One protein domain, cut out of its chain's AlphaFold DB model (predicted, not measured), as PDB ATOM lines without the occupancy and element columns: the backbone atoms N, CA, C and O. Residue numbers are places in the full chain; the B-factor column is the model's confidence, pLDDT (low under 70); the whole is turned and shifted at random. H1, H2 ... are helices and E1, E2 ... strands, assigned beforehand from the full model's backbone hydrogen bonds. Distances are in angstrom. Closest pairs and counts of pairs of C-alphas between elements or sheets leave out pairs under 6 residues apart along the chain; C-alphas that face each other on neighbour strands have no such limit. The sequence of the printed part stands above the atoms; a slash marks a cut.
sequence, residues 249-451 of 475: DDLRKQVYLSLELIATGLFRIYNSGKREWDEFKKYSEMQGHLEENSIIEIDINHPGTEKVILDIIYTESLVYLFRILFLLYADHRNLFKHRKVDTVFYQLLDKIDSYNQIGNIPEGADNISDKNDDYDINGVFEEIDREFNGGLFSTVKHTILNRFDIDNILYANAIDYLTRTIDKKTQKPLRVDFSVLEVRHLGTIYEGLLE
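Overview. This is residues 249 to 451 of the 475 residues of an uncharacterized protein of Leptospira brenneri (UniProt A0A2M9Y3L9). Two long helices, H1 and H4, cross near their middles as an X, and H9 runs side by side with H1. H5 and H6 pack on H9, H7 packs on H5, and H3, which folds back along residues 304 to 309 of H4, makes one end of the long axis together with the link that holds Ser 294, while the small strand hairpin E1 and E2, with Thr 426 in its link, makes the other. The printed part has 203 residues, with ten named helices and two named strands in the order H1 to H9, E1, E2, H10; the class is mostly helix, and the two-stranded sheet is antiparallel. The whole is compact, with a radius of gyration of the C-alphas of 17.6 A, and only just elongated, spanning 58 by 38 by 31 A.

Along the chain. H1, residues 249 to 271, begins at C-alpha 249 (-34.179, -10.426, 61.442) and is 34.0 A long. H2 is residues 277 to 282 and H3 residues 284 to 292. H4, residues 303 to 332, runs 43.2 A to C-alpha 332 (-36.756, -19.975, 45.125). H5 is residues 339 to 352, H6 366 to 369, H7 373 to 388, 23.1 A long, H8 399 to 403, and H9 408 to 419. E1, residues 420 to 422, and E2, residues 429 to 431, are followed by H10, residues 439 to 450, ending at C-alpha 450 (-49.958, -4.282, 59.435).

Arrangement. H9 is the hub. It touches H1 at a shallow tilt of 21 degrees, opposite ways, with the C-alphas of Ser 258 and Ala 414 closest at 4.1 A. H9 touches H5 about perpendicular at 87 degrees, closest C-alphas Ile 352 and Asp 416, 6.5 A, and H6, closest Ser 369 and Asn 408, 5.6 A. H5 and H7 touch at a steep tilt of 41 degrees, closest C-alphas Val 344 and Asp 373, 6.0 A. H1 and H4 touch at a steep tilt of 50 degrees, closest C-alphas Ala 263 and Ser 317, 5.4 A. H3 and H4 form a helical hairpin at 5 degrees, closest C-alphas Met 286 and Val 308, 6.4 A. H2 touches H8, closest C-alphas Glu 279 and Ile 400, 6.8 A. H10 only just touches H1, with 3 pairs of C-alphas within 8 A, closest Arg 252 and Ile 445, 5.6 A. Helix packing is mostly crossed, but only just: 2 of 6 touching pairs with a tilt are shallow. In the hairpin E1 and E2, N 421 and O 430 are 2.9 A apart, within hydrogen-bond range. H3, H4, H9 and H10 have every O i to N i+4 pair within range; H1 has 16 of 19, H5 8 of 10, H7 8 of 12, H2 0 of 2 but 3 of 3 O i to N i+3, H8 0 of 1 but 1 of 2, and H6 is too short.

Size, cuts and confidence. The C-alphas of Ser 294 and Thr 426, the two farthest apart, are 59.0 A apart. The printed part has no cut. The link from H5 to H6, residues 353 to 365, is long. Mean pLDDT of the printed part is 87.0; residues 389 to 390 are under 70.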
ATOM      1  N   ASP A 249     -34.078 -11.605  60.581       84.19
ATOM      2  CA  ASP A 249     -34.179 -10.426  61.442       84.19
ATOM      3  C   ASP A 249     -33.748  -9.139  60.729       84.19
ATOM      4  O   ASP A 249     -34.337  -8.078  60.963       84.19
ATOM      5  N   ASP A 250     -32.735  -9.213  59.867       86.69
ATOM      6  CA  ASP A 250     -32.273  -8.055  59.104       86.69
ATOM      7  C   ASP A 250     -33.220  -7.727  57.941       86.69
ATOM      8  O   ASP A 250     -33.592  -6.560  57.787       86.69
ATOM      9  N   LEU A 251     -33.738  -8.740  57.238       87.00
ATOM     10  CA  LEU A 251     -34.790  -8.573  56.234       87.00
ATOM     11  C   LEU A 251     -36.025  -7.907  56.848       87.00
ATOM     12  O   LEU A 251     -36.538  -6.944  56.286       87.00
ATOM     13  N   ARG A 252     -36.466  -8.335  58.042       84.69
ATOM     14  CA  ARG A 252     -37.608  -7.712  58.738       84.69
ATOM     15  C   ARG A 252     -37.435  -6.197  58.875       84.69
ATOM     16  O   ARG A 252     -38.404  -5.465  58.723       84.69
ATOM     17  N   LYS A 253     -36.218  -5.713  59.141       83.94
ATOM     18  CA  LYS A 253     -35.933  -4.273  59.256       83.94
ATOM     19  C   LYS A 253     -35.923  -3.580  57.894       83.94
ATOM     20  O   LYS A 253     -36.386  -2.451  57.789       83.94
ATOM     21  N   GLN A 254     -35.368  -4.231  56.874       89.75
ATOM     22  CA  GLN A 254     -35.232  -3.672  55.528       89.75
ATOM     23  C   GLN A 254     -36.565  -3.608  54.779       89.75
ATOM     24  O   GLN A 254     -36.781  -2.693  53.991       89.75
ATOM     25  N   VAL A 255     -37.489  -4.522  55.065       89.94
ATOM     26  CA  VAL A 255     -38.815  -4.551  54.438       89.94
ATOM     27  C   VAL A 255     -39.588  -3.244  54.669       89.94
ATOM     28  O   VAL A 255     -40.250  -2.768  53.751       89.94
ATOM     29  N   TYR A 256     -39.435  -2.600  55.831       87.38
ATOM     30  CA  TYR A 256     -40.020  -1.275  56.080       87.38
ATOM     31  C   TYR A 256     -39.477  -0.202  55.133       87.38
ATOM     32  O   TYR A 256     -40.237   0.633  54.657       87.38
ATOM     33  N   LEU A 257     -38.183  -0.253  54.810       90.12
ATOM     34  CA  LEU A 257     -37.576   0.682  53.862       90.12
ATOM     35  C   LEU A 257     -38.052   0.443  52.442       90.12
ATOM     36  O   LEU A 257     -38.316   1.391  51.710       90.12
ATOM     37  N   SER A 258     -38.191  -0.822  52.052       93.81
ATOM     38  CA  SER A 258     -38.807  -1.133  50.768       93.81
ATOM     39  C   SER A 258     -40.233  -0.595  50.699       93.81
ATOM     40  O   SER A 258     -40.611  -0.040  49.671       93.81
ATOM     41  N   LEU A 259     -41.019  -0.759  51.767       92.81
ATOM     42  CA  LEU A 259     -42.395  -0.277  51.818       92.81
ATOM     43  C   LEU A 259     -42.460   1.245  51.677       92.81
ATOM     44  O   LEU A 259     -43.260   1.757  50.899       92.81
ATOM     45  N   GLU A 260     -41.592   1.955  52.394       90.31
ATOM     46  CA  GLU A 260     -41.481   3.411  52.339       90.31
ATOM     47  C   GLU A 260     -41.129   3.910  50.931       90.31
ATOM     48  O   GLU A 260     -41.759   4.844  50.435       90.31
ATOM     49  N   LEU A 261     -40.176   3.264  50.251       93.44
ATOM     50  CA  LEU A 261     -39.796   3.624  48.882       93.44
ATOM     51  C   LEU A 261     -40.928   3.371  47.877       93.44
ATOM     52  O   LEU A 261     -41.174   4.216  47.016       93.44
ATOM     53  N   ILE A 262     -41.648   2.251  48.009       95.12
ATOM     54  CA  ILE A 262     -42.816   1.940  47.168       95.12
ATOM     55  C   ILE A 262     -43.914   2.993  47.375       95.12
ATOM     56  O   ILE A 262     -44.414   3.560  46.403       95.12
ATOM     57  N   ALA A 263     -44.245   3.302  48.633       93.94
ATOM     58  CA  ALA A 263     -45.255   4.300  48.977       93.94
ATOM     59  C   ALA A 263     -44.868   5.702  48.491       93.94
ATOM     60  O   ALA A 263     -45.698   6.417  47.929       93.94
ATOM     61  N   THR A 264     -43.595   6.071  48.645       92.31
ATOM     62  CA  THR A 264     -43.040   7.336  48.146       92.31
ATOM     63  C   THR A 264     -43.149   7.419  46.630       92.31
ATOM     64  O   THR A 264     -43.592   8.438  46.099       92.31
ATOM     65  N   GLY A 265     -42.794   6.344  45.924       92.00
ATOM     66  CA  GLY A 265     -42.924   6.250  44.474       92.00
ATOM     67  C   GLY A 265     -44.367   6.454  44.017       92.00
ATOM     68  O   GLY A 265     -44.629   7.323  43.185       92.00
ATOM     69  N   LEU A 266     -45.314   5.723  44.618       93.19
ATOM     70  CA  LEU A 266     -46.741   5.874  44.327       93.19
ATOM     71  C   LEU A 266     -47.216   7.305  44.585       93.19
ATOM     72  O   LEU A 266     -47.785   7.929  43.691       93.19
ATOM     73  N   PHE A 267     -46.923   7.865  45.759       91.12
ATOM     74  CA  PHE A 267     -47.312   9.233  46.099       91.12
ATOM     75  C   PHE A 267     -46.756  10.262  45.101       91.12
ATOM     76  O   PHE A 267     -47.497  11.124  44.626       91.12
ATOM     77  N   ARG A 268     -45.473  10.151  44.720       90.38
ATOM     78  CA  ARG A 268     -44.819  11.060  43.761       90.38
ATOM     79  C   ARG A 268     -45.467  11.020  42.380       90.38
ATOM     80  O   ARG A 268     -45.629  12.072  41.761       90.38
ATOM     81  N   ILE A 269     -45.861   9.847  41.886       89.75
ATOM     82  CA  ILE A 269     -46.530   9.730  40.580       89.75
ATOM     83  C   ILE A 269     -47.828  10.539  40.557       89.75
ATOM     84  O   ILE A 269     -48.046  11.319  39.630       89.75
ATOM     85  N   TYR A 270     -48.684  10.372  41.563       89.06
ATOM     86  CA  TYR A 270     -49.966  11.074  41.593       89.06
ATOM     87  C   TYR A 270     -49.784  12.566  41.892       89.06
ATOM     88  O   TYR A 270     -50.365  13.410  41.214       89.06
ATOM     89  N   ASN A 271     -48.897  12.921  42.826       85.88
ATOM     90  CA  ASN A 271     -48.655  14.320  43.185       85.88
ATOM     91  C   ASN A 271     -47.948  15.126  42.076       85.88
ATOM     92  O   ASN A 271     -48.115  16.338  41.996       85.88
ATOM     93  N   SER A 272     -47.177  14.474  41.200       86.00
ATOM     94  CA  SER A 272     -46.573  15.123  40.023       86.00
ATOM     95  C   SER A 272     -47.547  15.316  38.854       86.00
ATOM     96  O   SER A 272     -47.172  15.914  37.848       86.00
ATOM     97  N   GLY A 273     -48.776  14.797  38.957       82.12
ATOM     98  CA  GLY A 273     -49.765  14.835  37.878       82.12
ATOM     99  C   GLY A 273     -49.515  13.818  36.761       82.12
ATOM    100  O   GLY A 273     -50.204  13.853  35.746       82.12
ATOM    101  N   LYS A 274     -48.565  12.881  36.928       82.19
ATOM    102  CA  LYS A 274     -48.368  11.768  35.977       82.19
ATOM    103  C   LYS A 274     -49.569  10.813  35.945       82.19
ATOM    104  O   LYS A 274     -49.737  10.083  34.969       82.19
ATOM    105  N   ARG A 275     -50.385  10.792  37.006       85.25
ATOM    106  CA  ARG A 275     -51.660  10.061  37.088       85.25
ATOM    107  C   ARG A 275     -52.734  10.897  37.760       85.25
ATOM    108  O   ARG A 275     -52.440  11.750  38.589       85.25
ATOM    109  N   GLU A 276     -53.978  10.587  37.421       85.00
ATOM    110  CA  GLU A 276     -55.158  11.255  37.959       85.00
ATOM    111  C   GLU A 276     -55.603  10.620  39.278       85.00
ATOM    112  O   GLU A 276     -55.689   9.396  39.399       85.00
ATOM    113  N   TRP A 277     -55.949  11.460  40.255       87.69
ATOM    114  CA  TRP A 277     -56.488  11.021  41.546       87.69
ATOM    115  C   TRP A 277     -57.838  10.295  41.428       87.69
ATOM    116  O   TRP A 277     -58.216   9.570  42.343       87.69
ATOM    117  N   ASP A 278     -58.539  10.413  40.299       85.12
ATOM    118  CA  ASP A 278     -59.846   9.787  40.064       85.12
ATOM    119  C   ASP A 278     -59.835   8.254  40.146       85.12
ATOM    120  O   ASP A 278     -60.857   7.654  40.479       85.12
ATOM    121  N   GLU A 279     -58.687   7.602  39.945       87.00
ATOM    122  CA  GLU A 279     -58.548   6.158  40.181       87.00
ATOM    123  C   GLU A 279     -58.868   5.771  41.639       87.00
ATOM    124  O   GLU A 279     -59.420   4.697  41.886       87.00
ATOM    125  N   PHE A 280     -58.628   6.666  42.605       91.19
ATOM    126  CA  PHE A 280     -58.941   6.427  44.015       91.19
ATOM    127  C   PHE A 280     -60.450   6.344  44.275       91.19
ATOM    128  O   PHE A 280     -60.857   5.690  45.230       91.19
ATOM    129  N   LYS A 281     -61.304   6.900  43.400       90.88
ATOM    130  CA  LYS A 281     -62.774   6.782  43.510       90.88
ATOM    131  C   LYS A 281     -63.266   5.338  43.375       90.88
ATOM    132  O   LYS A 281     -64.427   5.068  43.666       90.88
ATOM    133  N   LYS A 282     -62.426   4.398  42.925       91.25
ATOM    134  CA  LYS A 282     -62.758   2.964  42.851       91.25
ATOM    135  C   LYS A 282     -62.660   2.255  44.206       91.25
ATOM    136  O   LYS A 282     -63.176   1.148  44.334       91.25
ATOM    137  N   TYR A 283     -62.025   2.878  45.197       93.06
ATOM    138  CA  TYR A 283     -61.853   2.326  46.537       93.06
ATOM    139  C   TYR A 283     -63.042   2.717  47.418       93.06
ATOM    140  O   TYR A 283     -63.447   3.881  47.449       93.06
ATOM    141  N   SER A 284     -63.594   1.746  48.148       92.31
ATOM    142  CA  SER A 284     -64.767   1.932  49.014       92.31
ATOM    143  C   SER A 284     -64.566   3.005  50.084       92.31
ATOM    144  O   SER A 284     -65.477   3.762  50.396       92.31
ATOM    145  N   GLU A 285     -63.354   3.092  50.617       92.75
ATOM    146  CA  GLU A 285     -62.929   4.030  51.647       92.75
ATOM    147  C   GLU A 285     -62.969   5.466  51.122       92.75
ATOM    148  O   GLU A 285     -63.415   6.376  51.820       92.75
ATOM    149  N   MET A 286     -62.565   5.665  49.863       93.88
ATOM    150  CA  MET A 286     -62.661   6.961  49.199       93.88
ATOM    151  C   MET A 286     -64.112   7.305  48.875       93.88
ATOM    152  O   MET A 286     -64.529   8.427  49.132       93.88
ATOM    153  N   GLN A 287     -64.898   6.357  48.354       92.56
ATOM    154  CA  GLN A 287     -66.322   6.579  48.070       92.56
ATOM    155  C   GLN A 287     -67.077   7.020  49.327       92.56
ATOM    156  O   GLN A 287     -67.731   8.060  49.304       92.56
ATOM    157  N   GLY A 288     -66.901   6.297  50.439       92.56
ATOM    158  CA  GLY A 288     -67.511   6.649  51.720       92.56
ATOM    159  C   GLY A 288     -67.096   8.041  52.201       92.56
ATOM    160  O   GLY A 288     -67.952   8.849  52.543       92.56
ATOM    161  N   HIS A 289     -65.801   8.372  52.141       92.75
ATOM    162  CA  HIS A 289     -65.311   9.702  52.527       92.75
ATOM    163  C   HIS A 289     -65.888  10.828  51.656       92.75
ATOM    164  O   HIS A 289     -66.273  11.877  52.179       92.75
ATOM    165  N   LEU A 290     -65.965  10.625  50.336       90.94
ATOM    166  CA  LEU A 290     -66.524  11.608  49.406       90.94
ATOM    167  C   LEU A 290     -68.024  11.823  49.648       90.94
ATOM    168  O   LEU A 290     -68.475  12.969  49.677       90.94
ATOM    169  N   GLU A 291     -68.781  10.748  49.872       91.94
ATOM    170  CA  GLU A 291     -70.215  10.800  50.178       91.94
ATOM    171  C   GLU A 291     -70.486  11.494  51.521       91.94
ATOM    172  O   GLU A 291     -71.277  12.438  51.578       91.94
ATOM    173  N   GLU A 292     -69.786  11.092  52.586       91.75
ATOM    174  CA  GLU A 292     -69.945  11.648  53.939       91.75
ATOM    175  C   GLU A 292     -69.643  13.149  54.000       91.75
ATOM    176  O   GLU A 292     -70.299  13.888  54.737       91.75
ATOM    177  N   ASN A 293     -68.673  13.614  53.211       88.62
ATOM    178  CA  ASN A 293     -68.244  15.012  53.198       88.62
ATOM    179  C   ASN A 293     -68.827  15.818  52.023       88.62
ATOM    180  O   ASN A 293     -68.496  16.994  51.877       88.62
ATOM    181  N   SER A 294     -69.698  15.219  51.198       87.62
ATOM    182  CA  SER A 294     -70.277  15.850  49.997       87.62
ATOM    183  C   SER A 294     -69.221  16.439  49.041       87.62
ATOM    184  O   SER A 294     -69.408  17.513  48.463       87.62
ATOM    185  N   ILE A 295     -68.096  15.738  48.884       83.88
ATOM    186  CA  ILE A 295     -66.965  16.139  48.041       83.88
ATOM    187  C   ILE A 295     -67.153  15.551  46.636       83.88
ATOM    188  O   ILE A 295     -67.309  14.344  46.472       83.88
ATOM    189  N   ILE A 296     -67.112  16.403  45.607       79.44
ATOM    190  CA  ILE A 296     -67.326  16.002  44.202       79.44
ATOM    191  C   ILE A 296     -65.993  15.681  43.498       79.44
ATOM    192  O   ILE A 296     -65.915  14.766  42.671       79.44
ATOM    193  N   GLU A 297     -64.927  16.401  43.851       84.88
ATOM    194  CA  GLU A 297     -63.584  16.243  43.286       84.88
ATOM    195  C   GLU A 297     -62.560  15.970  44.387       84.88
ATOM    196  O   GLU A 297     -62.623  16.550  45.470       84.88
ATOM    197  N   ILE A 298     -61.611  15.072  44.114       85.06
ATOM    198  CA  ILE A 298     -60.560  14.732  45.074       85.06
ATOM    199  C   ILE A 298     -59.578  15.904  45.170       85.06
ATOM    200  O   ILE A 298     -58.818  16.160  44.239       85.06
ATOM    201  N   ASP A 299     -59.565  16.577  46.322       85.38
ATOM    202  CA  ASP A 299     -58.558  17.576  46.690       85.38
ATOM    203  C   ASP A 299     -57.639  17.024  47.785       85.38
ATOM    204  O   ASP A 299     -58.053  16.843  48.932       85.38
ATOM    205  N   ILE A 300     -56.376  16.777  47.433       84.06
ATOM    206  CA  ILE A 300     -55.358  16.285  48.367       84.06
ATOM    207  C   ILE A 300     -54.995  17.302  49.457       84.06
ATOM    208  O   ILE A 300     -54.457  16.915  50.486       84.06
ATOM    209  N   ASN A 301     -55.293  18.592  49.283       85.19
ATOM    210  CA  ASN A 301     -55.017  19.594  50.316       85.19
ATOM    211  C   ASN A 301     -56.042  19.552  51.456       85.19
ATOM    212  O   ASN A 301     -55.813  20.131  52.520       85.19
ATOM    213  N   HIS A 302     -57.173  18.870  51.255       86.25
ATOM    214  CA  HIS A 302     -58.147  18.644  52.307       86.25
ATOM    215  C   HIS A 302     -57.638  17.544  53.263       86.25
ATOM    216  O   HIS A 302     -57.500  16.396  52.833       86.25
ATOM    217  N   PRO A 303     -57.426  17.820  54.569       84.56
ATOM    218  CA  PRO A 303     -56.758  16.880  55.481       84.56
ATOM    219  C   PRO A 303     -57.438  15.509  55.601       84.56
ATOM    220  O   PRO A 303     -56.775  14.485  55.751       84.56
ATOM    221  N   GLY A 304     -58.774  15.468  55.525       87.56
ATOM    222  CA  GLY A 304     -59.513  14.201  55.532       87.56
ATOM    223  C   GLY A 304     -59.268  13.378  54.266       87.56
ATOM    224  O   GLY A 304     -59.115  12.165  54.340       87.56
ATOM    225  N   THR A 305     -59.166  14.047  53.118       89.69
ATOM    226  CA  THR A 305     -58.932  13.406  51.819       89.69
ATOM    227  C   THR A 305     -57.489  12.930  51.709       89.69
ATOM    228  O   THR A 305     -57.251  11.797  51.299       89.69
ATOM    229  N   GLU A 306     -56.533  13.751  52.155       89.12
ATOM    230  CA  GLU A 306     -55.120  13.381  52.260       89.12
ATOM    231  C   GLU A 306     -54.942  12.102  53.075       89.12
ATOM    232  O   GLU A 306     -54.279  11.167  52.633       89.12
ATOM    233  N   LYS A 307     -55.584  12.029  54.245       89.50
ATOM    234  CA  LYS A 307     -55.512  10.851  55.108       89.50
ATOM    235  C   LYS A 307     -56.011   9.587  54.402       89.50
ATOM    236  O   LYS A 307     -55.317   8.578  54.431       89.50
ATOM    237  N   VAL A 308     -57.172   9.644  53.744       92.88
ATOM    238  CA  VAL A 308     -57.729   8.486  53.020       92.88
ATOM    239  C   VAL A 308     -56.829   8.082  51.848       92.88
ATOM    240  O   VAL A 308     -56.602   6.895  51.631       92.88
ATOM    241  N   ILE A 309     -56.253   9.049  51.126       92.19
ATOM    242  CA  ILE A 309     -55.262   8.784  50.072       92.19
ATOM    243  C   ILE A 309     -54.039   8.062  50.642       92.19
ATOM    244  O   ILE A 309     -53.606   7.064  50.069       92.19
ATOM    245  N   LEU A 310     -53.479   8.546  51.753       90.88
ATOM    246  CA  LEU A 310     -52.308   7.938  52.386       90.88
ATOM    247  C   LEU A 310     -52.610   6.523  52.896       90.88
ATOM    248  O   LEU A 310     -51.779   5.636  52.710       90.88
ATOM    249  N   ASP A 311     -53.796   6.292  53.464       91.75
ATOM    250  CA  ASP A 311     -54.243   4.966  53.906       91.75
ATOM    251  C   ASP A 311     -54.379   3.989  52.712       91.75
ATOM    252  O   ASP A 311     -53.949   2.833  52.794       91.75
ATOM    253  N   ILE A 312     -54.899   4.455  51.567       94.12
ATOM    254  CA  ILE A 312     -54.970   3.657  50.330       94.12
ATOM    255  C   ILE A 312     -53.568   3.394  49.769       94.12
ATOM    256  O   ILE A 312     -53.231   2.243  49.502       94.12
ATOM    257  N   ILE A 313     -52.718   4.420  49.629       93.94
ATOM    258  CA  ILE A 313     -51.334   4.262  49.145       93.94
ATOM    259  C   ILE A 313     -50.578   3.268  50.019       93.94
ATOM    260  O   ILE A 313     -49.869   2.411  49.495       93.94
ATOM    261  N   TYR A 314     -50.744   3.347  51.337       92.44
ATOM    262  CA  TYR A 314     -50.138   2.408  52.267       92.44
ATOM    263  C   TYR A 314     -50.575   0.969  51.995       92.44
ATOM    264  O   TYR A 314     -49.738   0.082  51.823       92.44
ATOM    265  N   THR A 315     -51.887   0.759  51.898       92.75
ATOM    266  CA  THR A 315     -52.489  -0.553  51.642       92.75
ATOM    267  C   THR A 315     -52.007  -1.136  50.315       92.75
ATOM    268  O   THR A 315     -51.573  -2.285  50.260       92.75
ATOM    269  N   GLU A 316     -51.993  -0.337  49.249       94.38
ATOM    270  CA  GLU A 316     -51.530  -0.774  47.929       94.38
ATOM    271  C   GLU A 316     -50.017  -1.037  47.906       94.38
ATOM    272  O   GLU A 316     -49.558  -1.981  47.259       94.38
ATOM    273  N   SER A 317     -49.232  -0.267  48.663       95.12
ATOM    274  CA  SER A 317     -47.790  -0.501  48.811       95.12
ATOM    275  C   SER A 317     -47.507  -1.819  49.529       95.12
ATOM    276  O   SER A 317     -46.633  -2.574  49.099       95.12
ATOM    277  N   LEU A 318     -48.274  -2.137  50.580       93.12
ATOM    278  CA  LEU A 318     -48.208  -3.430  51.265       93.12
ATOM    279  C   LEU A 318     -48.547  -4.577  50.318       93.12
ATOM    280  O   LEU A 318     -47.814  -5.561  50.252       93.12
ATOM    281  N   VAL A 319     -49.630  -4.436  49.553       93.06
ATOM    282  CA  VAL A 319     -50.045  -5.439  48.567       93.06
ATOM    283  C   VAL A 319     -48.933  -5.678  47.552       93.06
ATOM    284  O   VAL A 319     -48.565  -6.830  47.322       93.06
ATOM    285  N   TYR A 320     -48.354  -4.622  46.976       94.50
ATOM    286  CA  TYR A 320     -47.263  -4.760  46.013       94.50
ATOM    287  C   TYR A 320     -46.035  -5.445  46.629       94.50
ATOM    288  O   TYR A 320     -45.485  -6.386  46.053       94.50
ATOM    289  N   LEU A 321     -45.641  -5.039  47.839       93.75
ATOM    290  CA  LEU A 321     -44.541  -5.658  48.574       93.75
ATOM    291  C   LEU A 321     -44.787  -7.157  48.801       93.75
ATOM    292  O   LEU A 321     -43.896  -7.979  48.578       93.75
ATOM    293  N   PHE A 322     -46.006  -7.538  49.181       90.75
ATOM    294  CA  PHE A 322     -46.389  -8.935  49.375       90.75
ATOM    295  C   PHE A 322     -46.386  -9.733  48.070       90.75
ATOM    296  O   PHE A 322     -45.993 -10.899  48.084       90.75
ATOM    297  N   ARG A 323     -46.740  -9.121  46.933       92.31
ATOM    298  CA  ARG A 323     -46.606  -9.755  45.610       92.31
ATOM    299  C   ARG A 323     -45.147 -10.079  45.288       92.31
ATOM    300  O   ARG A 323     -44.867 -11.178  44.815       92.31
ATOM    301  N   ILE A 324     -44.218  -9.168  45.592       92.62
ATOM    302  CA  ILE A 324     -42.776  -9.385  45.390       92.62
ATOM    303  C   ILE A 324     -42.237 -10.463  46.338       92.62
ATOM    304  O   ILE A 324     -41.550 -11.380  45.889       92.62
ATOM    305  N   LEU A 325     -42.575 -10.411  47.632       89.75
ATOM    306  CA  LEU A 325     -42.165 -11.444  48.594       89.75
ATOM    307  C   LEU A 325     -42.716 -12.826  48.224       89.75
ATOM    308  O   LEU A 325     -41.996 -13.821  48.313       89.75
ATOM    309  N   PHE A 326     -43.973 -12.895  47.779       88.56
ATOM    310  CA  PHE A 326     -44.553 -14.128  47.260       88.56
ATOM    311  C   PHE A 326     -43.787 -14.620  46.034       88.56
ATOM    312  O   PHE A 326     -43.464 -15.803  45.973       88.56
ATOM    313  N   LEU A 327     -43.470 -13.734  45.083       89.19
ATOM    314  CA  LEU A 327     -42.720 -14.088  43.880       89.19
ATOM    315  C   LEU A 327     -41.352 -14.685  44.231       89.19
ATOM    316  O   LEU A 327     -41.027 -15.763  43.744       89.19
ATOM    317  N   LEU A 328     -40.597 -14.037  45.123       88.31
ATOM    318  CA  LEU A 328     -39.303 -14.516  45.626       88.31
ATOM    319  C   LEU A 328     -39.425 -15.892  46.291       88.31
ATOM    320  O   LEU A 328     -38.662 -16.812  45.993       88.31
ATOM    321  N   TYR A 329     -40.418 -16.053  47.167       85.75
ATOM    322  CA  TYR A 329     -40.665 -17.307  47.872       85.75
ATOM    323  C   TYR A 329     -41.067 -18.444  46.924       85.75
ATOM    324  O   TYR A 329     -40.544 -19.558  47.026       85.75
ATOM    325  N   ALA A 330     -41.982 -18.173  45.994       83.94
ATOM    326  CA  ALA A 330     -42.462 -19.140  45.017       83.94
ATOM    327  C   ALA A 330     -41.360 -19.543  44.031       83.94
ATOM    328  O   ALA A 330     -41.219 -20.729  43.730       83.94
ATOM    329  N   ASP A 331     -40.555 -18.588  43.569       84.50
ATOM    330  CA  ASP A 331     -39.470 -18.833  42.624       84.50
ATOM    331  C   ASP A 331     -38.328 -19.647  43.255       84.50
ATOM    332  O   ASP A 331     -37.968 -20.709  42.739       84.50
ATOM    333  N   HIS A 332     -37.835 -19.251  44.438       82.81
ATOM    334  CA  HIS A 332     -36.756 -19.975  45.125       82.81
ATOM    335  C   HIS A 332     -37.165 -21.404  45.520       82.81
ATOM    336  O   HIS A 332     -36.330 -22.310  45.554       82.81
ATOM    337  N   ARG A 333     -38.456 -21.645  45.781       78.38
ATOM    338  CA  ARG A 333     -39.005 -22.992  46.027       78.38
ATOM    339  C   ARG A 333     -39.465 -23.710  44.760       78.38
ATOM    340  O   ARG A 333     -39.937 -24.840  44.844       78.38
ATOM    341  N   ASN A 334     -39.291 -23.096  43.587       75.94
ATOM    342  CA  ASN A 334     -39.660 -23.650  42.286       75.94
ATOM    343  C   ASN A 334     -41.150 -24.073  42.243       75.94
ATOM    344  O   ASN A 334     -41.500 -25.088  41.639       75.94
ATOM    345  N   LEU A 335     -42.014 -23.297  42.906       77.81
ATOM    346  CA  LEU A 335     -43.474 -23.458  42.913       77.81
ATOM    347  C   LEU A 335     -44.116 -22.855  41.661       77.81
ATOM    348  O   LEU A 335     -45.189 -23.284  41.251       77.81
ATOM    349  N   PHE A 336     -43.443 -21.883  41.051       75.19
ATOM    350  CA  PHE A 336     -43.885 -21.167  39.864       75.19
ATOM    351  C   PHE A 336     -42.687 -20.948  38.935       75.19
ATOM    352  O   PHE A 336     -41.553 -20.823  39.398       75.19
ATOM    353  N   LYS A 337     -42.914 -20.946  37.618       73.06
ATOM    354  CA  LYS A 337     -41.871 -20.669  36.624       73.06
ATOM    355  C   LYS A 337     -42.411 -19.766  35.543       73.06
ATOM    356  O   LYS A 337     -43.349 -20.133  34.846       73.06
ATOM    357  N   HIS A 338     -41.736 -18.644  35.335       80.06
ATOM    358  CA  HIS A 338     -42.158 -17.697  34.325       80.06
ATOM    359  C   HIS A 338     -40.977 -16.958  33.706       80.06
ATOM    360  O   HIS A 338     -40.105 -16.445  34.404       80.06
ATOM    361  N   ARG A 339     -40.968 -16.864  32.371       79.56
ATOM    362  CA  ARG A 339     -39.847 -16.296  31.607       79.56
ATOM    363  C   ARG A 339     -39.505 -14.871  32.045       79.56
ATOM    364  O   ARG A 339     -38.329 -14.538  32.103       79.56
ATOM    365  N   LYS A 340     -40.502 -14.039  32.363       81.00
ATOM    366  CA  LYS A 340     -40.243 -12.654  32.797       81.00
ATOM    367  C   LYS A 340     -39.567 -12.554  34.164       81.00
ATOM    368  O   LYS A 340     -38.881 -11.570  34.399       81.00
ATOM    369  N   VAL A 341     -39.699 -13.558  35.034       84.38
ATOM    370  CA  VAL A 341     -38.943 -13.580  36.298       84.38
ATOM    371  C   VAL A 341     -37.449 -13.628  35.979       84.38
ATOM    372  O   VAL A 341     -36.680 -12.819  36.483       84.38
ATOM    373  N   ASP A 342     -37.057 -14.476  35.028       80.31
ATOM    374  CA  ASP A 342     -35.677 -14.545  34.545       80.31
ATOM    375  C   ASP A 342     -35.248 -13.280  33.783       80.31
ATOM    376  O   ASP A 342     -34.169 -12.739  34.013       80.31
ATOM    377  N   THR A 343     -36.061 -12.820  32.825       84.00
ATOM    378  CA  THR A 343     -35.630 -11.776  31.878       84.00
ATOM    379  C   THR A 343     -35.789 -10.351  32.390       84.00
ATOM    380  O   THR A 343     -35.212  -9.454  31.790       84.00
ATOM    381  N   VAL A 344     -36.577 -10.126  33.439       85.50
ATOM    382  CA  VAL A 344     -36.818  -8.792  34.012       85.50
ATOM    383  C   VAL A 344     -36.251  -8.761  35.422       85.50
ATOM    384  O   VAL A 344     -35.233  -8.118  35.668       85.50
ATOM    385  N   PHE A 345     -36.842  -9.543  36.326       87.50
ATOM    386  CA  PHE A 345     -36.535  -9.463  37.751       87.50
ATOM    387  C   PHE A 345     -35.087  -9.857  38.064       87.50
ATOM    388  O   PHE A 345     -34.351  -9.073  38.655       87.50
ATOM    389  N   TYR A 346     -34.619 -11.016  37.595       86.88
ATOM    390  CA  TYR A 346     -33.234 -11.433  37.841       86.88
ATOM    391  C   TYR A 346     -32.195 -10.563  37.125       86.88
ATOM    392  O   TYR A 346     -31.117 -10.344  37.673       86.88
ATOM    393  N   GLN A 347     -32.519  -9.998  35.957       88.81
ATOM    394  CA  GLN A 347     -31.634  -9.020  35.312       88.81
ATOM    395  C   GLN A 347     -31.483  -7.748  36.151       88.81
ATOM    396  O   GLN A 347     -30.386  -7.193  36.219       88.81
ATOM    397  N   LEU A 348     -32.563  -7.284  36.784       91.44
ATOM    398  CA  LEU A 348     -32.503  -6.183  37.738       91.44
ATOM    399  C   LEU A 348     -31.639  -6.563  38.949       91.44
ATOM    400  O   LEU A 348     -30.728  -5.813  39.294       91.44
ATOM    401  N   LEU A 349     -31.847  -7.745  39.541       91.44
ATOM    402  CA  LEU A 349     -31.036  -8.214  40.675       91.44
ATOM    403  C   LEU A 349     -29.542  -8.303  40.340       91.44
ATOM    404  O   LEU A 349     -28.699  -7.942  41.157       91.44
ATOM    405  N   ASP A 350     -29.189  -8.741  39.133       90.56
ATOM    406  CA  ASP A 350     -27.792  -8.816  38.699       90.56
ATOM    407  C   ASP A 350     -27.141  -7.433  38.579       90.56
ATOM    408  O   ASP A 350     -25.958  -7.275  38.891       90.56
ATOM    409  N   LYS A 351     -27.908  -6.411  38.183       92.00
ATOM    410  CA  LYS A 351     -27.440  -5.020  38.199       92.00
ATOM    411  C   LYS A 351     -27.334  -4.485  39.624       92.00
ATOM    412  O   LYS A 351     -26.332  -3.850  39.947       92.00
ATOM    413  N   ILE A 352     -28.321  -4.759  40.479       94.06
ATOM    414  CA  ILE A 352     -28.316  -4.382  41.902       94.06
ATOM    415  C   ILE A 352     -27.074  -4.958  42.606       94.06
ATOM    416  O   ILE A 352     -26.405  -4.258  43.367       94.06
ATOM    417  N   ASP A 353     -26.691  -6.192  42.278       91.06
ATOM    418  CA  ASP A 353     -25.500  -6.853  42.817       91.06
ATOM    419  C   ASP A 353     -24.175  -6.143  42.504       91.06
ATOM    420  O   ASP A 353     -23.187  -6.386  43.196       91.06
ATOM    421  N   SER A 354     -24.133  -5.263  41.498       91.38
ATOM    422  CA  SER A 354     -22.941  -4.449  41.215       91.38
ATOM    423  C   SER A 354     -22.687  -3.358  42.267       91.38
ATOM    424  O   SER A 354     -21.588  -2.804  42.330       91.38
ATOM    425  N   TYR A 355     -23.668  -3.080  43.132       91.06
ATOM    426  CA  TYR A 355     -23.583  -2.083  44.194       91.06
ATOM    427  C   TYR A 355     -23.256  -2.726  45.546       91.06
ATOM    428  O   TYR A 355     -23.933  -3.650  45.993       91.06
ATOM    429  N   ASN A 356     -22.247  -2.189  46.241       88.00
ATOM    430  CA  ASN A 356     -21.782  -2.709  47.535       88.00
ATOM    431  C   ASN A 356     -22.624  -2.254  48.740       88.00
ATOM    432  O   ASN A 356     -22.497  -2.822  49.822       88.00
ATOM    433  N   GLN A 357     -23.426  -1.198  48.592       90.50
ATOM    434  CA  GLN A 357     -24.246  -0.652  49.672       90.50
ATOM    435  C   GLN A 357     -25.720  -0.911  49.387       90.50
ATOM    436  O   GLN A 357     -26.254  -0.419  48.396       90.50
ATOM    437  N   ILE A 358     -26.362  -1.656  50.287       92.19
ATOM    438  CA  ILE A 358     -27.770  -2.025  50.153       92.19
ATOM    439  C   ILE A 358     -28.649  -0.787  50.217       92.19
ATOM    440  O   ILE A 358     -28.570   0.022  51.150       92.19
ATOM    441  N   GLY A 359     -29.503  -0.707  49.212       89.94
ATOM    442  CA  GLY A 359     -30.506   0.301  49.017       89.94
ATOM    443  C   GLY A 359     -29.926   1.645  48.654       89.94
ATOM    444  O   GLY A 359     -30.714   2.563  48.690       89.94
ATOM    445  N   ASN A 360     -28.632   1.808  48.335       89.94
ATOM    446  CA  ASN A 360     -28.001   3.104  48.042       89.94
ATOM    447  C   ASN A 360     -27.533   3.235  46.580       89.94
ATOM    448  O   ASN A 360     -26.391   3.610  46.307       89.94
ATOM    449  N   ILE A 361     -28.407   2.883  45.640       91.75
ATOM    450  CA  ILE A 361     -28.178   3.050  44.202       91.75
ATOM    451  C   ILE A 361     -28.280   4.549  43.855       91.75
ATOM    452  O   ILE A 361     -29.277   5.171  44.236       91.75
ATOM    453  N   PRO A 362     -27.280   5.146  43.169       89.50
ATOM    454  CA  PRO A 362     -27.284   6.568  42.813       89.50
ATOM    455  C   PRO A 362     -28.388   6.942  41.815       89.50
ATOM    456  O   PRO A 362     -28.674   6.171  40.905       89.50
ATOM    457  N   GLU A 363     -28.920   8.167  41.905       82.00
ATOM    458  CA  GLU A 363     -29.980   8.679  41.011       82.00
ATOM    459  C   GLU A 363     -29.607   8.678  39.514       82.00
ATOM    460  O   GLU A 363     -30.480   8.587  38.660       82.00
ATOM    461  N   GLY A 364     -28.311   8.732  39.185       81.31
ATOM    462  CA  GLY A 364     -27.788   8.693  37.811       81.31
ATOM    463  C   GLY A 364     -27.211   7.338  37.392       81.31
ATOM    464  O   GLY A 364     -26.267   7.292  36.611       81.31
ATOM    465  N   ALA A 365     -27.673   6.236  37.981       89.50
ATOM    466  CA  ALA A 365     -27.212   4.903  37.611       89.50
ATOM    467  C   ALA A 365     -27.743   4.487  36.225       89.50
ATOM    468  O   ALA A 365     -28.800   3.863  36.140       89.50
ATOM    469  N   ASP A 366     -26.983   4.765  35.157       85.56
ATOM    470  CA  ASP A 366     -27.361   4.491  33.752       85.56
ATOM    471  C   ASP A 366     -27.841   3.047  33.511       85.56
ATOM    472  O   ASP A 366     -28.742   2.777  32.719       85.56
ATOM    473  N   ASN A 367     -27.254   2.069  34.212       85.62
ATOM    474  CA  ASN A 367     -27.645   0.670  34.064       85.62
ATOM    475  C   ASN A 367     -29.040   0.361  34.638       85.62
ATOM    476  O   ASN A 367     -29.585  -0.694  34.310       85.62
ATOM    477  N   ILE A 368     -29.610   1.235  35.469       89.62
ATOM    478  CA  ILE A 368     -30.935   1.106  36.093       89.62
ATOM    479  C   ILE A 368     -31.926   2.131  35.518       89.62
ATOM    480  O   ILE A 368     -33.077   1.776  35.293       89.62
ATOM    481  N   SER A 369     -31.494   3.368  35.254       82.88
ATOM    482  CA  SER A 369     -32.370   4.507  34.932       82.88
ATOM    483  C   SER A 369     -33.259   4.311  33.704       82.88
ATOM    484  O   SER A 369     -34.355   4.863  33.661       82.88
ATOM    485  N   ASP A 370     -32.826   3.510  32.732       79.06
ATOM    486  CA  ASP A 370     -33.471   3.411  31.415       79.06
ATOM    487  C   ASP A 370     -34.489   2.256  31.296       79.06
ATOM    488  O   ASP A 370     -34.921   1.920  30.190       79.06
ATOM    489  N   LYS A 371     -34.849   1.594  32.405       79.50
ATOM    490  CA  LYS A 371     -35.714   0.403  32.399       79.50
ATOM    491  C   LYS A 371     -36.917   0.520  33.326       79.50
ATOM    492  O   LYS A 371     -36.728   0.719  34.514       79.50
ATOM    493  N   ASN A 372     -38.106   0.195  32.823       84.75
ATOM    494  CA  ASN A 372     -39.343   0.132  33.612       84.75
ATOM    495  C   ASN A 372     -39.596  -1.305  34.104       84.75
ATOM    496  O   ASN A 372     -40.575  -1.959  33.726       84.75
ATOM    497  N   ASP A 373     -38.647  -1.839  34.883       86.12
ATOM    498  CA  ASP A 373     -38.661  -3.242  35.326       86.12
ATOM    499  C   ASP A 373     -39.907  -3.566  36.190       86.12
ATOM    500  O   ASP A 373     -40.415  -4.691  36.171       86.12
ATOM    501  N   ASP A 374     -40.438  -2.581  36.915       85.56
ATOM    502  CA  ASP A 374     -41.630  -2.686  37.758       85.56
ATOM    503  C   ASP A 374     -42.946  -2.726  36.969       85.56
ATOM    504  O   ASP A 374     -43.874  -3.450  37.341       85.56
ATOM    505  N   TYR A 375     -43.010  -2.013  35.847       86.06
ATOM    506  CA  TYR A 375     -44.094  -2.144  34.885       86.06
ATOM    507  C   TYR A 375     -44.062  -3.524  34.219       86.06
ATOM    508  O   TYR A 375     -45.080  -4.222  34.153       86.06
ATOM    509  N   ASP A 376     -42.883  -3.959  33.767       86.06
ATOM    510  CA  ASP A 376     -42.714  -5.207  33.024       86.06
ATOM    511  C   ASP A 376     -43.047  -6.455  33.859       86.06
ATOM    512  O   ASP A 376     -43.586  -7.441  33.317       86.06
ATOM    513  N   ILE A 377     -42.770  -6.417  35.172       87.69
ATOM    514  CA  ILE A 377     -43.055  -7.523  36.095       87.69
ATOM    515  C   ILE A 377     -44.550  -7.676  36.409       87.69
ATOM    516  O   ILE A 377     -44.971  -8.783  36.748       87.69
ATOM    517  N   ASN A 378     -45.387  -6.645  36.213       84.81
ATOM    518  CA  ASN A 378     -46.832  -6.736  36.483       84.81
ATOM    519  C   ASN A 378     -47.519  -7.859  35.692       84.81
ATOM    520  O   ASN A 378     -48.406  -8.528  36.216       84.81
ATOM    521  N   GLY A 379     -47.057  -8.148  34.469       82.81
ATOM    522  CA  GLY A 379     -47.595  -9.267  33.686       82.81
ATOM    523  C   GLY A 379     -47.404 -10.637  34.357       82.81
ATOM    524  O   GLY A 379     -48.179 -11.552  34.108       82.81
ATOM    525  N   VAL A 380     -46.407 -10.781  35.240       86.69
ATOM    526  CA  VAL A 380     -46.223 -11.999  36.047       86.69
ATOM    527  C   VAL A 380     -47.326 -12.128  37.092       86.69
ATOM    528  O   VAL A 380     -47.858 -13.214  37.302       86.69
ATOM    529  N   PHE A 381     -47.703 -11.019  37.729       88.00
ATOM    530  CA  PHE A 381     -48.754 -10.998  38.744       88.00
ATOM    531  C   PHE A 381     -50.127 -11.344  38.166       88.00
ATOM    532  O   PHE A 381     -50.872 -12.086  38.797       88.00
ATOM    533  N   GLU A 382     -50.435 -10.891  36.951       83.50
ATOM    534  CA  GLU A 382     -51.674 -11.259  36.249       83.50
ATOM    535  C   GLU A 382     -51.758 -12.758  35.918       83.50
ATOM    536  O   GLU A 382     -52.844 -13.337  35.867       83.50
ATOM    537  N   GLU A 383     -50.623 -13.402  35.650       83.81
ATOM    538  CA  GLU A 383     -50.559 -14.850  35.432       83.81
ATOM    539  C   GLU A 383     -50.735 -15.625  36.736       83.81
ATOM    540  O   GLU A 383     -51.530 -16.563  36.785       83.81
ATOM    541  N   ILE A 384     -50.082 -15.174  37.808       83.75
ATOM    542  CA  ILE A 384     -50.259 -15.752  39.144       83.75
ATOM    543  C   ILE A 384     -51.721 -15.618  39.602       83.75
ATOM    544  O   ILE A 384     -52.270 -16.576  40.144       83.75
ATOM    545  N   ASP A 385     -52.385 -14.478  39.366       85.25
ATOM    546  CA  ASP A 385     -53.800 -14.306  39.734       85.25
ATOM    547  C   ASP A 385     -54.691 -15.336  39.035       85.25
ATOM    548  O   ASP A 385     -55.531 -15.963  39.676       85.25
ATOM    549  N   ARG A 386     -54.450 -15.591  37.741       81.69
ATOM    550  CA  ARG A 386     -55.198 -16.593  36.965       81.69
ATOM    551  C   ARG A 386     -55.038 -18.012  37.509       81.69
ATOM    552  O   ARG A 386     -55.989 -18.791  37.435       81.69
ATOM    553  N   GLU A 387     -53.863 -18.356  38.027       78.62
ATOM    554  CA  GLU A 387     -53.578 -19.695  38.552       78.62
ATOM    555  C   GLU A 387     -54.054 -19.886  39.998       78.62
ATOM    556  O   GLU A 387     -54.584 -20.945  40.338       78.62
ATOM    557  N   PHE A 388     -53.890 -18.870  40.850       71.50
ATOM    558  CA  PHE A 388     -54.066 -19.004  42.298       71.50
ATOM    559  C   PHE A 388     -55.283 -18.246  42.863       71.50
ATOM    560  O   PHE A 388     -55.625 -18.475  44.022       71.50
ATOM    561  N   ASN A 389     -55.954 -17.387  42.075       64.25
ATOM    562  CA  ASN A 389     -57.203 -16.656  42.387       64.25
ATOM    563  C   ASN A 389     -57.289 -16.122  43.837       64.25
ATOM    564  O   ASN A 389     -58.313 -16.237  44.514       64.25
ATOM    565  N   GLY A 390     -56.185 -15.565  44.345       65.19
ATOM    566  CA  GLY A 390     -55.967 -15.352  45.782       65.19
ATOM    567  C   GLY A 390     -56.342 -13.970  46.321       65.19
ATOM    568  O   GLY A 390     -56.066 -13.676  47.480       65.19
ATOM    569  N   GLY A 391     -56.906 -13.078  45.502       82.00
ATOM    570  CA  GLY A 391     -57.235 -11.702  45.900       82.00
ATOM    571  C   GLY A 391     -56.022 -10.766  45.990       82.00
ATOM    572  O   GLY A 391     -56.124  -9.641  45.517       82.00
ATOM    573  N   LEU A 392     -54.873 -11.238  46.494       86.81
ATOM    574  CA  LEU A 392     -53.611 -10.482  46.563       86.81
ATOM    575  C   LEU A 392     -53.160  -9.970  45.186       86.81
ATOM    576  O   LEU A 392     -52.655  -8.856  45.059       86.81
ATOM    577  N   PHE A 393     -53.370 -10.769  44.141       89.94
ATOM    578  CA  PHE A 393     -53.001 -10.447  42.761       89.94
ATOM    579  C   PHE A 393     -54.165  -9.857  41.951       89.94
ATOM    580  O   PHE A 393     -54.004  -9.578  40.767       89.94
ATOM    581  N   SER A 394     -55.311  -9.592  42.593       88.69
ATOM    582  CA  SER A 394     -56.511  -9.125  41.902       88.69
ATOM    583  C   SER A 394     -56.309  -7.744  41.288       88.69
ATOM    584  O   SER A 394     -56.053  -6.762  41.990       88.69
ATOM    585  N   THR A 395     -56.520  -7.662  39.978       87.38
ATOM    586  CA  THR A 395     -56.492  -6.406  39.215       87.38
ATOM    587  C   THR A 395     -57.741  -5.549  39.429       87.38
ATOM    588  O   THR A 395     -57.737  -4.349  39.164       87.38
ATOM    589  N   VAL A 396     -58.824  -6.144  39.936       87.44
ATOM    590  CA  VAL A 396     -60.079  -5.437  40.233       87.44
ATOM    591  C   VAL A 396     -60.026  -4.777  41.608       87.44
ATOM    592  O   VAL A 396     -60.524  -3.669  41.763       87.44
ATOM    593  N   LYS A 397     -59.417  -5.438  42.602       88.50
ATOM    594  CA  LYS A 397     -59.277  -4.879  43.956       88.50
ATOM    595  C   LYS A 397     -58.172  -3.828  44.046       88.50
ATOM    596  O   LYS A 397     -58.342  -2.838  44.743       88.50
ATOM    597  N   HIS A 398     -57.071  -4.031  43.324       91.88
ATOM    598  CA  HIS A 398     -55.857  -3.220  43.442       91.88
ATOM    599  C   HIS A 398     -55.596  -2.422  42.165       91.88
ATOM    600  O   HIS A 398     -54.605  -2.622  41.460       91.88
ATOM    601  N   THR A 399     -56.551  -1.558  41.819       90.88
ATOM    602  CA  THR A 399     -56.588  -0.887  40.509       90.88
ATOM    603  C   THR A 399     -55.390   0.031  40.260       90.88
ATOM    604  O   THR A 399     -54.882   0.069  39.137       90.88
ATOM    605  N   ILE A 400     -54.873   0.689  41.303       91.62
ATOM    606  CA  ILE A 400     -53.684   1.555  41.231       91.62
ATOM    607  C   ILE A 400     -52.433   0.759  40.823       91.62
ATOM    608  O   ILE A 400     -51.570   1.274  40.100       91.62
ATOM    609  N   LEU A 401     -52.354  -0.516  41.216       92.12
ATOM    610  CA  LEU A 401     -51.223  -1.389  40.898       92.12
ATOM    611  C   LEU A 401     -51.244  -1.925  39.460       92.12
ATOM    612  O   LEU A 401     -50.206  -2.357  38.972       92.12
ATOM    613  N   ASN A 402     -52.369  -1.858  38.737       87.69
ATOM    614  CA  ASN A 402     -52.459  -2.372  37.357       87.69
ATOM    615  C   ASN A 402     -51.529  -1.653  36.376       87.69
ATOM    616  O   ASN A 402     -51.201  -2.174  35.315       87.69
ATOM    617  N   ARG A 403     -51.143  -0.420  36.705       84.44
ATOM    618  CA  ARG A 403     -50.190   0.359  35.918       84.44
ATOM    619  C   ARG A 403     -48.938   0.678  36.714       84.44
ATOM    620  O   ARG A 403     -48.315   1.664  36.381       84.44
ATOM    621  N   PHE A 404     -48.613  -0.043  37.788       88.75
ATOM    622  CA  PHE A 404     -47.481   0.285  38.668       88.75
ATOM    623  C   PHE A 404     -46.200   0.579  37.860       88.75
ATOM    624  O   PHE A 404     -45.825  -0.239  37.027       88.75
ATOM    625  N   ASP A 405     -45.648   1.783  38.045       91.00
ATOM    626  CA  ASP A 405     -44.535   2.367  37.267       91.00
ATOM    627  C   ASP A 405     -43.989   3.579  38.050       91.00
ATOM    628  O   ASP A 405     -44.430   4.716  37.836       91.00
ATOM    629  N   ILE A 406     -43.177   3.305  39.075       92.19
ATOM    630  CA  ILE A 406     -42.505   4.284  39.943       92.19
ATOM    631  C   ILE A 406     -41.112   4.621  39.404       92.19
ATOM    632  O   ILE A 406     -40.645   4.064  38.423       92.19
ATOM    633  N   ASP A 407     -40.435   5.581  40.036       91.44
ATOM    634  CA  ASP A 407     -39.059   5.917  39.665       91.44
ATOM    635  C   ASP A 407     -38.136   4.683  39.730       91.44
ATOM    636  O   ASP A 407     -38.101   3.979  40.743       91.44
ATOM    637  N   ASN A 408     -37.367   4.451  38.663       92.88
ATOM    638  CA  ASN A 408     -36.546   3.248  38.490       92.88
ATOM    639  C   ASN A 408     -35.495   3.082  39.597       92.88
ATOM    640  O   ASN A 408     -35.197   1.959  40.012       92.88
ATOM    641  N   ILE A 409     -34.954   4.186  40.122       92.81
ATOM    642  CA  ILE A 409     -33.971   4.161  41.209       92.81
ATOM    643  C   ILE A 409     -34.658   3.875  42.544       92.81
ATOM    644  O   ILE A 409     -34.147   3.072  43.333       92.81
ATOM    645  N   LEU A 410     -35.831   4.468  42.799       92.62
ATOM    646  CA  LEU A 410     -36.650   4.112  43.965       92.62
ATOM    647  C   LEU A 410     -37.031   2.629  43.936       92.62
ATOM    648  O   LEU A 410     -36.872   1.944  44.949       92.62
ATOM    649  N   TYR A 411     -37.472   2.122  42.783       95.00
ATOM    650  CA  TYR A 411     -37.831   0.719  42.611       95.00
ATOM    651  C   TYR A 411     -36.644  -0.208  42.855       95.00
ATOM    652  O   TYR A 411     -36.734  -1.117  43.679       95.00
ATOM    653  N   ALA A 412     -35.505   0.048  42.208       95.19
ATOM    654  CA  ALA A 412     -34.316  -0.775  42.376       95.19
ATOM    655  C   ALA A 412     -33.841  -0.796  43.837       95.19
ATOM    656  O   ALA A 412     -33.513  -1.861  44.353       95.19
ATOM    657  N   ASN A 413     -33.874   0.344  44.535       95.25
ATOM    658  CA  ASN A 413     -33.542   0.408  45.960       95.25
ATOM    659  C   ASN A 413     -34.561  -0.334  46.843       95.25
ATOM    660  O   ASN A 413     -34.166  -0.962  47.826       95.25
ATOM    661  N   ALA A 414     -35.852  -0.301  46.501       95.62
ATOM    662  CA  ALA A 414     -36.878  -1.073  47.200       95.62
ATOM    663  C   ALA A 414     -36.636  -2.583  47.042       95.62
ATOM    664  O   ALA A 414     -36.577  -3.310  48.032       95.62
ATOM    665  N   ILE A 415     -36.395  -3.042  45.809       95.75
ATOM    666  CA  ILE A 415     -36.065  -4.441  45.520       95.75
ATOM    667  C   ILE A 415     -34.760  -4.862  46.203       95.75
ATOM    668  O   ILE A 415     -34.681  -5.961  46.749       95.75
ATOM    669  N   ASP A 416     -33.755  -3.992  46.240       95.50
ATOM    670  CA  ASP A 416     -32.494  -4.245  46.934       95.50
ATOM    671  C   ASP A 416     -32.719  -4.549  48.428       95.50
ATOM    672  O   ASP A 416     -32.262  -5.575  48.936       95.50
ATOM    673  N   TYR A 417     -33.530  -3.738  49.114       94.81
ATOM    674  CA  TYR A 417     -33.900  -3.986  50.511       94.81
ATOM    675  C   TYR A 417     -34.677  -5.289  50.737       94.81
ATOM    676  O   TYR A 417     -34.583  -5.866  51.819       94.81
ATOM    677  N   LEU A 418     -35.443  -5.762  49.752       93.31
ATOM    678  CA  LEU A 418     -36.175  -7.029  49.861       93.31
ATOM    679  C   LEU A 418     -35.310  -8.253  49.565       93.31
ATOM    680  O   LEU A 418     -35.668  -9.359  49.961       93.31
ATOM    681  N   THR A 419     -34.208  -8.081  48.836       92.75
ATOM    682  CA  THR A 419     -33.475  -9.209  48.247       92.75
ATOM    683  C   THR A 419     -32.066  -9.373  48.773       92.75
ATOM    684  O   THR A 419     -31.504 -10.456  48.607       92.75
ATOM    685  N   ARG A 420     -31.496  -8.362  49.441       92.19
ATOM    686  CA  ARG A 420     -30.156  -8.442  50.026       92.19
ATOM    687  C   ARG A 420     -30.127  -8.024  51.488       92.19
ATOM    688  O   ARG A 420     -30.711  -7.025  51.890       92.19
ATOM    689  N   THR A 421     -29.328  -8.744  52.264       91.00
ATOM    690  CA  THR A 421     -28.941  -8.403  53.639       91.00
ATOM    691  C   THR A 421     -27.418  -8.323  53.759       91.00
ATOM    692  O   THR A 421     -26.705  -8.564  52.789       91.00
ATOM    693  N   ILE A 422     -26.894  -7.949  54.924       87.88
ATOM    694  CA  ILE A 422     -25.457  -7.972  55.195       87.88
ATOM    695  C   ILE A 422     -25.103  -9.266  55.912       87.88
ATOM    696  O   ILE A 422     -25.612  -9.563  56.992       87.88
ATOM    697  N   ASP A 423     -24.150  -9.997  55.351       86.06
ATOM    698  CA  ASP A 423     -23.490 -11.068  56.076       86.06
ATOM    699  C   ASP A 423     -22.679 -10.468  57.235       86.06
ATOM    700  O   ASP A 423     -21.713  -9.724  57.033       86.06
ATOM    701  N   LYS A 424     -23.059 -10.789  58.478       84.75
ATOM    702  CA  LYS A 424     -22.437 -10.218  59.685       84.75
ATOM    703  C   LYS A 424     -20.953 -10.550  59.822       84.75
ATOM    704  O   LYS A 424     -20.242  -9.861  60.555       84.75
ATOM    705  N   LYS A 425     -20.464 -11.585  59.147       83.38
ATOM    706  CA  LYS A 425     -19.062 -11.978  59.178       83.38
ATOM    707  C   LYS A 425     -18.269 -11.306  58.067       83.38
ATOM    708  O   LYS A 425     -17.243 -10.691  58.348       83.38
ATOM    709  N   THR A 426     -18.708 -11.449  56.820       84.12
ATOM    710  CA  THR A 426     -17.963 -10.921  55.667       84.12
ATOM    711  C   THR A 426     -18.178  -9.420  55.482       84.12
ATOM    712  O   THR A 426     -17.387  -8.780  54.791       84.12
ATOM    713  N   GLN A 427     -19.211  -8.857  56.124       86.56
ATOM    714  CA  GLN A 427     -19.653  -7.466  55.995       86.56
ATOM    715  C   GLN A 427     -19.995  -7.083  54.546       86.56
ATOM    716  O   GLN A 427     -19.947  -5.911  54.173       86.56
ATOM    717  N   LYS A 428     -20.340  -8.076  53.717       86.88
ATOM    718  CA  LYS A 428     -20.734  -7.897  52.317       86.88
ATOM    719  C   LYS A 428     -22.240  -8.112  52.142       86.88
ATOM    720  O   LYS A 428     -22.830  -8.873  52.914       86.88
ATOM    721  N   PRO A 429     -22.856  -7.477  51.127       88.88
ATOM    722  CA  PRO A 429     -24.204  -7.822  50.709       88.88
ATOM    723  C   PRO A 429     -24.302  -9.297  50.322       88.88
ATOM    724  O   PRO A 429     -23.448  -9.819  49.605       88.88
ATOM    725  N   LEU A 430     -25.362  -9.935  50.788       87.31
ATOM    726  CA  LEU A 430     -25.707 -11.327  50.561       87.31
ATOM    727  C   LEU A 430     -27.155 -11.387  50.080       87.31
ATOM    728  O   LEU A 430     -28.017 -10.751  50.690       87.31
ATOM    729  N   ARG A 431     -27.430 -12.139  49.008       88.50
ATOM    730  CA  ARG A 431     -28.812 -12.366  48.568       88.50
ATOM    731  C   ARG A 431     -29.546 -13.220  49.598       88.50
ATOM    732  O   ARG A 431     -28.989 -14.154  50.148       88.50
ATOM    733  N   VAL A 432     -30.806 -12.900  49.857       88.44
ATOM    734  CA  VAL A 432     -31.633 -13.675  50.780       88.44
ATOM    735  C   VAL A 432     -32.089 -14.969  50.102       88.44
ATOM    736  O   VAL A 432     -32.801 -14.934  49.099       88.44
ATOM    737  N   ASP A 433     -31.746 -16.123  50.674       85.19
ATOM    738  CA  ASP A 433     -32.281 -17.411  50.231       85.19
ATOM    739  C   ASP A 433     -33.681 -17.696  50.817       85.19
ATOM    740  O   ASP A 433     -33.848 -18.233  51.919       85.19
ATOM    741  N   PHE A 434     -34.719 -17.379  50.039       85.75
ATOM    742  CA  PHE A 434     -36.116 -17.649  50.396       85.75
ATOM    743  C   PHE A 434     -36.511 -19.137  50.367       85.75
ATOM    744  O   PHE A 434     -37.568 -19.490  50.899       85.75
ATOM    745  N   SER A 435     -35.687 -20.036  49.806       80.38
ATOM    746  CA  SER A 435     -36.013 -21.471  49.733       80.38
ATOM    747  C   SER A 435     -35.984 -22.132  51.108       80.38
ATOM    748  O   SER A 435     -36.811 -22.992  51.423       80.38
ATOM    749  N   VAL A 436     -35.062 -21.677  51.954       78.81
ATOM    750  CA  VAL A 436     -34.888 -22.200  53.301       78.81
ATOM    751  C   VAL A 436     -35.787 -21.487  54.307       78.81
ATOM    752  O   VAL A 436     -36.081 -22.084  55.344       78.81
ATOM    753  N   LEU A 437     -36.217 -20.237  54.049       81.00
ATOM    754  CA  LEU A 437     -36.992 -19.429  55.004       81.00
ATOM    755  C   LEU A 437     -38.295 -20.130  55.411       81.00
ATOM    756  O   LEU A 437     -39.089 -20.565  54.573       81.00
ATOM    757  N   GLU A 438     -38.511 -20.243  56.723       76.88
ATOM    758  CA  GLU A 438     -39.740 -20.802  57.279       76.88
ATOM    759  C   GLU A 438     -40.916 -19.835  57.107       76.88
ATOM    760  O   GLU A 438     -40.781 -18.623  57.276       76.88
ATOM    761  N   VAL A 439     -42.113 -20.384  56.871       75.50
ATOM    762  CA  VAL A 439     -43.355 -19.603  56.712       75.50
ATOM    763  C   VAL A 439     -43.624 -18.703  57.922       75.50
ATOM    764  O   VAL A 439     -44.111 -17.588  57.764       75.50
ATOM    765  N   ARG A 440     -43.254 -19.144  59.134       77.00
ATOM    766  CA  ARG A 440     -43.390 -18.337  60.357       77.00
ATOM    767  C   ARG A 440     -42.586 -17.040  60.295       77.00
ATOM    768  O   ARG A 440     -43.076 -16.021  60.760       77.00
ATOM    769  N   HIS A 441     -41.386 -17.059  59.712       74.50
ATOM    770  CA  HIS A 441     -40.565 -15.856  59.582       74.50
ATOM    771  C   HIS A 441     -41.240 -14.823  58.683       74.50
ATOM    772  O   HIS A 441     -41.349 -13.662  59.073       74.50
ATOM    773  N   LEU A 442     -41.781 -15.262  57.544       73.88
ATOM    774  CA  LEU A 442     -42.586 -14.398  56.685       73.88
ATOM    775  C   LEU A 442     -43.828 -13.889  57.428       73.88
ATOM    776  O   LEU A 442     -44.090 -12.694  57.395       73.88
ATOM    777  N   GLY A 443     -44.519 -14.757  58.176       78.19
ATOM    778  CA  GLY A 443     -45.638 -14.390  59.055       78.19
ATOM    779  C   GLY A 443     -45.321 -13.205  59.968       78.19
ATOM    780  O   GLY A 443     -46.055 -12.225  59.968       78.19
ATOM    781  N   THR A 444     -44.172 -13.232  60.653       78.19
ATOM    782  CA  THR A 444     -43.756 -12.113  61.522       78.19
ATOM    783  C   THR A 444     -43.482 -10.814  60.766       78.19
ATOM    784  O   THR A 444     -43.665  -9.735  61.324       78.19
ATOM    785  N   ILE A 445     -43.028 -10.897  59.510       78.12
ATOM    786  CA  ILE A 445     -42.849  -9.719  58.652       78.12
ATOM    787  C   ILE A 445     -44.225  -9.150  58.292       78.12
ATOM    788  O   ILE A 445     -44.443  -7.956  58.469       78.12
ATOM    789  N   TYR A 446     -45.162 -10.001  57.857       77.94
ATOM    790  CA  TYR A 446     -46.532  -9.598  57.527       77.94
ATOM    791  C   TYR A 446     -47.238  -8.930  58.714       77.94
ATOM    792  O   TYR A 446     -47.781  -7.840  58.563       77.94
ATOM    793  N   GLU A 447     -47.200  -9.560  59.892       79.19
ATOM    794  CA  GLU A 447     -47.843  -9.048  61.109       79.19
ATOM    795  C   GLU A 447     -47.290  -7.681  61.512       79.19
ATOM    796  O   GLU A 447     -48.065  -6.754  61.729       79.19
ATOM    797  N   GLY A 448     -45.960  -7.532  61.540       77.44
ATOM    798  CA  GLY A 448     -45.330  -6.270  61.920       77.44
ATOM    799  C   GLY A 448     -45.719  -5.119  60.995       77.44
ATOM    800  O   GLY A 448     -46.003  -4.025  61.463       77.44
ATOM    801  N   LEU A 449     -45.802  -5.364  59.686       80.00
ATOM    802  CA  LEU A 449     -46.166  -4.323  58.727       80.00
ATOM    803  C   LEU A 449     -47.617  -3.854  58.887       80.00
ATOM    804  O   LEU A 449     -47.902  -2.688  58.654       80.00
ATOM    805  N   LEU A 450     -48.553  -4.697  59.315       75.50
ATOM    806  CA  LEU A 450     -49.958  -4.282  59.435       75.50
ATOM    807  C   LEU A 450     -50.205  -3.234  60.538       75.50
ATOM    808  O   LEU A 450     -51.250  -2.589  60.536       75.50
ATOM    809  N   GLU A 451     -49.259  -3.027  61.457       71.69
ATOM    810  CA  GLU A 451     -49.415  -2.106  62.591       71.69
ATOM    811  C   GLU A 451     -49.115  -0.628  62.257       71.69
ATOM    812  O   GLU A 451     -49.390   0.255  63.074       71.69
TER     813      GLU A 451